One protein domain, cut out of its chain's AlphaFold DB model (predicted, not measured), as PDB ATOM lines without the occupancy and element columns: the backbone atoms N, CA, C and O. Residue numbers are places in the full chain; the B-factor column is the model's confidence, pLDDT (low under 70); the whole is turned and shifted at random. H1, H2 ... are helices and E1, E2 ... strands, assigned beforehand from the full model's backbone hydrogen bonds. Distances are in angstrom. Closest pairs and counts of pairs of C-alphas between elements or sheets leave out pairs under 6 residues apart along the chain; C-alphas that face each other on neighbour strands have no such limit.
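AT A GLANCE: This is residues 107 to 157 of the 162 residues of the protein "Putative eka-like protein" of Uncinula necator (UniProt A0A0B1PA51). With little regular structure, this is a small strand hairpin, E1 and E2, followed by one helix, H1, and then by a long stretch with no named element, residues 141 to 157. The hairpin's tip, residues 119 to 124, and the tail, residues 151 to 157, stick out. The printed part has 51 residues, 20 of them in named elements, in the order E1, E2, H1; the class is mixed and the sheet antiparallel. The whole is loose and flat, with a radius of gyration of the C-alphas of 12.4 A and spans of 32 by 29 by 15 A.

IN THESE COORDINATES: E1, residues 117 to 120, begins at C-alpha 117 (61.497, 34.071, 123.532) and measures 9.6 A. E2, residues 123 to 126, measures 10.2 A. H1, residues 129 to 140, measures 16.0 A and ends at C-alpha 140 (49.415, 52.150, 123.173).

HOW THE PARTS SIT: E1 and E2 form a hairpin over a tight link, antiparallel at 150 degrees; N 118 and O 125 are within hydrogen-bond range at 2.9 A. A tight link joins E2 to H1. E1 and H1 are apart. In H1 every O i to N i+4 pair is within hydrogen-bond range.

THE WHOLE: The C-alphas farthest apart, of Val 107 and Asn 122, are 35.8 A apart. The printed part has no cut. Residues 151 to 157 have pLDDT under 70.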
ATOM      1  N   VAL A 107      50.298  52.753 108.091       85.94
ATOM      2  CA  VAL A 107      51.530  53.157 108.767       85.94
ATOM      3  C   VAL A 107      52.126  51.909 109.396       85.94
ATOM      4  O   VAL A 107      51.465  51.220 110.171       85.94
ATOM      5  N   SER A 108      53.367  51.603 109.035       89.50
ATOM      6  CA  SER A 108      54.132  50.525 109.652       89.50
ATOM      7  C   SER A 108      55.144  51.129 110.612       89.50
ATOM      8  O   SER A 108      55.882  52.041 110.247       89.50
ATOM      9  N   VAL A 109      55.175  50.610 111.835       88.69
ATOM     10  CA  VAL A 109      56.123  51.020 112.873       88.69
ATOM     11  C   VAL A 109      56.966  49.811 113.243       88.69
ATOM     12  O   VAL A 109      56.448  48.701 113.360       88.69
ATOM     13  N   LEU A 110      58.269  50.024 113.413       90.25
ATOM     14  CA  LEU A 110      59.166  49.000 113.925       90.25
ATOM     15  C   LEU A 110      59.154  49.050 115.454       90.25
ATOM     16  O   LEU A 110      59.571  50.044 116.048       90.25
ATOM     17  N   ALA A 111      58.695  47.973 116.085       85.75
ATOM     18  CA  ALA A 111      58.887  47.771 117.513       85.75
ATOM     19  C   ALA A 111      60.304  47.225 117.741       85.75
ATOM     20  O   ALA A 111      60.628  46.116 117.316       85.75
ATOM     21  N   ALA A 112      61.167  48.025 118.366       84.94
ATOM     22  CA  ALA A 112      62.520  47.602 118.707       84.94
ATOM     23  C   ALA A 112      62.515  46.662 119.921       84.94
ATOM     24  O   ALA A 112      61.653  46.769 120.791       84.94
ATOM     25  N   ASN A 113      63.529  45.796 120.003       87.00
ATOM     26  CA  ASN A 113      63.798  44.933 121.160       87.00
ATOM     27  C   ASN A 113      62.637  44.004 121.552       87.00
ATOM     28  O   ASN A 113      62.509  43.640 122.720       87.00
ATOM     29  N   VAL A 114      61.796  43.614 120.591       89.06
ATOM     30  CA  VAL A 114      60.847  42.519 120.806       89.06
ATOM     31  C   VAL A 114      61.672  41.236 120.969       89.06
ATOM     32  O   VAL A 114      62.425  40.906 120.054       89.06
ATOM     33  N   PRO A 115      61.603  40.547 122.121       90.44
ATOM     34  CA  PRO A 115      62.373  39.329 122.328       90.44
ATOM     35  C   PRO A 115      61.806  38.189 121.478       90.44
ATOM     36  O   PRO A 115      60.597  38.103 121.288       90.44
ATOM     37  N   ASP A 116      62.657  37.259 121.045       89.19
ATOM     38  CA  ASP A 116      62.199  36.069 120.309       89.19
ATOM     39  C   ASP A 116      61.568  35.019 121.236       89.19
ATOM     40  O   ASP A 116      60.780  34.169 120.812       89.19
ATOM     41  N   ARG A 117      61.928  35.046 122.526       92.31
ATOM     42  CA  ARG A 117      61.497  34.071 123.532       92.31
ATOM     43  C   ARG A 117      61.240  34.732 124.879       92.31
ATOM     44  O   ARG A 117      61.956  35.651 125.270       92.31
ATOM     45  N   LEU A 118      60.263  34.209 125.617       92.50
ATOM     46  CA  LEU A 118      59.973  34.598 126.996       92.50
ATOM     47  C   LEU A 118      60.204  33.430 127.947       92.50
ATOM     48  O   LEU A 118      59.813  32.296 127.669       92.50
ATOM     49  N   ASN A 119      60.788  33.728 129.104       94.56
ATOM     50  CA  ASN A 119      60.908  32.778 130.201       94.56
ATOM     51  C   ASN A 119      59.640  32.844 131.057       94.56
ATOM     52  O   ASN A 119      59.336  33.885 131.636       94.56
ATOM     53  N   THR A 120      58.910  31.737 131.141       92.12
ATOM     54  CA  THR A 120      57.704  31.609 131.968       92.12
ATOM     55  C   THR A 120      57.898  30.537 133.035       92.12
ATOM     56  O   THR A 120      58.846  29.754 132.981       92.12
ATOM     57  N   LEU A 121      56.963  30.453 133.985       93.81
ATOM     58  CA  LEU A 121      56.939  29.381 134.989       93.81
ATOM     59  C   LEU A 121      56.844  27.977 134.363       93.81
ATOM     60  O   LEU A 121      57.325  27.015 134.953       93.81
ATOM     61  N   ASN A 122      56.283  27.868 133.155       92.69
ATOM     62  CA  ASN A 122      56.141  26.614 132.411       92.69
ATOM     63  C   ASN A 122      57.303  26.368 131.431       92.69
ATOM     64  O   ASN A 122      57.229  25.478 130.586       92.69
ATOM     65  N   GLY A 123      58.370  27.167 131.519       93.62
ATOM     66  CA  GLY A 123      59.529  27.108 130.634       93.62
ATOM     67  C   GLY A 123      59.563  28.228 129.597       93.62
ATOM     68  O   GLY A 123      58.863  29.240 129.697       93.62
ATOM     69  N   VAL A 124      60.441  28.063 128.608       95.31
ATOM     70  CA  VAL A 124      60.738  29.095 127.608       95.31
ATOM     71  C   VAL A 124      59.828  28.955 126.392       95.31
ATOM     72  O   VAL A 124      59.959  27.988 125.639       95.31
ATOM     73  N   ILE A 125      58.970  29.948 126.155       93.88
ATOM     74  CA  ILE A 125      58.025  29.970 125.027       93.88
ATOM     75  C   ILE A 125      58.484  30.948 123.932       93.88
ATOM     76  O   ILE A 125      59.105  31.964 124.257       93.88
ATOM     77  N   PRO A 126      58.220  30.665 122.645       92.50
ATOM     78  CA  PRO A 126      58.464  31.620 121.567       92.50
ATOM     79  C   PRO A 126      57.463  32.779 121.627       92.50
ATOM     80  O   PRO A 126      56.305  32.589 122.005       92.50
ATOM     81  N   VAL A 127      57.900  33.972 121.230       92.31
ATOM     82  CA  VAL A 127      57.011  35.129 121.077       92.31
ATOM     83  C   VAL A 127      56.237  35.018 119.770       92.31
ATOM     84  O   VAL A 127      56.811  34.788 118.708       92.31
ATOM     85  N   THR A 128      54.919  35.189 119.845       92.88
ATOM     86  CA  THR A 128      54.023  35.135 118.685       92.88
ATOM     87  C   THR A 128      53.557  36.530 118.271       92.88
ATOM     88  O   THR A 128      53.576  37.475 119.063       92.88
ATOM     89  N   ALA A 129      53.085  36.661 117.029       92.19
ATOM     90  CA  ALA A 129      52.485  37.902 116.535       92.19
ATOM     91  C   ALA A 129      51.289  38.358 117.394       92.19
ATOM     92  O   ALA A 129      51.105  39.558 117.596       92.19
ATOM     93  N   GLU A 130      50.516  37.411 117.938       94.69
ATOM     94  CA  GLU A 130      49.390  37.712 118.825       94.69
ATOM     95  C   GLU A 130      49.872  38.321 120.145       94.69
ATOM     96  O   GLU A 130      49.394  39.385 120.520       94.69
ATOM     97  N   MET A 131      50.897  37.740 120.783       94.75
ATOM     98  CA  MET A 131      51.474  38.289 122.021       94.75
ATOM     99  C   MET A 131      52.004  39.715 121.822       94.75
ATOM    100  O   MET A 131      51.800  40.588 122.663       94.75
ATOM    101  N   VAL A 132      52.660  39.976 120.687       93.81
ATOM    102  CA  VAL A 132      53.141  41.324 120.343       93.81
ATOM    103  C   VAL A 132      51.972  42.276 120.090       93.81
ATOM    104  O   VAL A 132      52.015  43.431 120.514       93.81
ATOM    105  N   SER A 133      50.921  41.814 119.410       94.69
ATOM    106  CA  SER A 133      49.714  42.601 119.152       94.69
ATOM    107  C   SER A 133      48.986  42.969 120.450       94.69
ATOM    108  O   SER A 133      48.587  44.123 120.623       94.69
ATOM    109  N   GLU A 134      48.844  42.024 121.379       95.88
ATOM    110  CA  GLU A 134      48.262  42.241 122.705       95.88
ATOM    111  C   GLU A 134      49.083  43.240 123.524       95.88
ATOM    112  O   GLU A 134      48.538  44.252 123.965       95.88
ATOM    113  N   GLU A 135      50.396  43.033 123.654       94.62
ATOM    114  CA  GLU A 135      51.272  43.942 124.405       94.62
ATOM    115  C   GLU A 135      51.272  45.354 123.798       94.62
ATOM    116  O   GLU A 135      51.168  46.352 124.514       94.62
ATOM    117  N   THR A 136      51.294  45.463 122.466       93.50
ATOM    118  CA  THR A 136      51.175  46.755 121.770       93.50
ATOM    119  C   THR A 136      49.849  47.435 122.104       93.50
ATOM    120  O   THR A 136      49.829  48.633 122.398       93.50
ATOM    121  N   SER A 137      48.749  46.678 122.112       95.38
ATOM    122  CA  SER A 137      47.420  47.190 122.463       95.38
ATOM    123  C   SER A 137      47.376  47.688 123.905       95.38
ATOM    124  O   SER A 137      46.855  48.770 124.157       95.38
ATOM    125  N   LEU A 138      47.969  46.946 124.844       96.62
ATOM    126  CA  LEU A 138      48.041  47.326 126.256       96.62
ATOM    127  C   LEU A 138      48.871  48.596 126.473       96.62
ATOM    128  O   LEU A 138      48.501  49.443 127.283       96.62
ATOM    129  N   LYS A 139      49.986  48.751 125.750       92.88
ATOM    130  CA  LYS A 139      50.893  49.900 125.907       92.88
ATOM    131  C   LYS A 139      50.419  51.160 125.195       92.88
ATOM    132  O   LYS A 139      50.697  52.257 125.672       92.88
ATOM    133  N   THR A 140      49.753  51.018 124.053       92.19
ATOM    134  CA  THR A 140      49.415  52.150 123.173       92.19
ATOM    135  C   THR A 140      47.919  52.442 123.087       92.19
ATOM    136  O   THR A 140      47.534  53.491 122.579       92.19
ATOM    137  N   GLY A 141      47.064  51.527 123.554       94.56
ATOM    138  CA  GLY A 141      45.613  51.592 123.364       94.56
ATOM    139  C   GLY A 141      45.152  51.272 121.935       94.56
ATOM    140  O   GLY A 141      43.954  51.320 121.664       94.56
ATOM    141  N   VAL A 142      46.069  50.943 121.017       90.81
ATOM    142  CA  VAL A 142      45.769  50.659 119.607       90.81
ATOM    143  C   VAL A 142      46.222  49.248 119.252       90.81
ATOM    144  O   VAL A 142      47.390  48.899 119.420       90.81
ATOM    145  N   ARG A 143      45.305  48.440 118.704       93.50
ATOM    146  CA  ARG A 143      45.630  47.095 118.217       93.50
ATOM    147  C   ARG A 143      46.123  47.149 116.771       93.50
ATOM    148  O   ARG A 143      45.382  47.630 115.907       93.50
ATOM    149  N   PRO A 144      47.340  46.663 116.471       93.12
ATOM    150  CA  PRO A 144      47.833  46.619 115.101       93.12
ATOM    151  C   PRO A 144      46.991  45.662 114.248       93.12
ATOM    152  O   PRO A 144      46.505  44.637 114.723       93.12
ATOM    153  N   THR A 145      46.821  45.979 112.963       91.69
ATOM    154  CA  THR A 145      46.086  45.096 112.038       91.69
ATOM    155  C   THR A 145      46.929  43.924 111.544       91.69
ATOM    156  O   THR A 145      46.389  42.883 111.188       91.69
ATOM    157  N   SER A 146      48.248  44.095 111.492       90.38
ATOM    158  CA  SER A 146      49.194  43.053 111.110       90.38
ATOM    159  C   SER A 146      50.501  43.280 111.855       90.38
ATOM    160  O   SER A 146      50.974  44.414 111.957       90.38
ATOM    161  N   VAL A 147      51.069  42.198 112.374       91.75
ATOM    162  CA  VAL A 147      52.370  42.179 113.039       91.75
ATOM    163  C   VAL A 147      53.244  41.185 112.296       91.75
ATOM    164  O   VAL A 147      52.784  40.105 111.939       91.75
ATOM    165  N   ARG A 148      54.498  41.568 112.049       90.38
ATOM    166  CA  ARG A 148      55.493  40.714 111.408       90.38
ATOM    167  C   ARG A 148      56.856  40.876 112.049       90.38
ATOM    168  O   ARG A 148      57.283  42.009 112.264       90.38
ATOM    169  N   ALA A 149      57.552  39.766 112.284       85.31
ATOM    170  CA  ALA A 149      58.942  39.826 112.710       85.31
ATOM    171  C   ALA A 149      59.800  40.449 111.598       85.31
ATOM    172  O   ALA A 149      59.668  40.108 110.416       85.31
ATOM    173  N   PHE A 150      60.670  41.383 111.977       77.06
ATOM    174  CA  PHE A 150      61.654  41.968 111.074       77.06
ATOM    175  C   PHE A 150      62.988  41.246 111.269       77.06
ATOM    176  O   PHE A 150      63.817  41.655 112.073       77.06
ATOM    177  N   VAL A 151      63.187  40.148 110.545       64.56
ATOM    178  CA  VAL A 151      64.476  39.446 110.511       64.56
ATOM    179  C   VAL A 151      65.401  40.143 109.514       64.56
ATOM    180  O   VAL A 151      65.165  40.122 108.305       64.56
ATOM    181  N   SER A 152      66.457  40.796 110.007       50.66
ATOM    182  CA  SER A 152      67.551  41.253 109.146       50.66
ATOM    183  C   SER A 152      68.270  40.025 108.581       50.66
ATOM    184  O   SER A 152      68.587  39.104 109.330       50.66
ATOM    185  N   SER A 153      68.506  40.009 107.271       41.81
ATOM    186  CA  SER A 153      68.886  38.846 106.451       41.81
ATOM    187  C   SER A 153      70.231  38.156 106.778       41.81
ATOM    188  O   SER A 153      70.750  37.454 105.910       41.81
ATOM    189  N   LEU A 154      70.827  38.316 107.963       39.28
ATOM    190  CA  LEU A 154      72.123  37.693 108.246       39.28
ATOM    191  C   LEU A 154      72.051  36.280 108.836       39.28
ATOM    192  O   LEU A 154      73.036  35.565 108.730       39.28
ATOM    193  N   GLU A 155      70.911  35.810 109.343       42.50
ATOM    194  CA  GLU A 155      70.810  34.433 109.851       42.50
ATOM    195  C   GLU A 155      69.466  33.797 109.466       42.50
ATOM    196  O   GLU A 155      68.505  33.766 110.228       42.50
ATOM    197  N   ARG A 156      69.386  33.267 108.235       45.50
ATOM    198  CA  ARG A 156      68.332  32.315 107.840       45.50
ATOM    199  C   ARG A 156      68.579  30.966 108.516       45.50
ATOM    200  O   ARG A 156      68.975  30.025 107.841       45.50
ATOM    201  N   LEU A 157      68.299  30.852 109.810       42.00
ATOM    202  CA  LEU A 157      67.922  29.581 110.426       42.00
ATOM    203  C   LEU A 157      66.884  29.843 111.523       42.00
ATOM    204  O   LEU A 157      67.182  30.437 112.547       42.00
TER     205      LEU A 157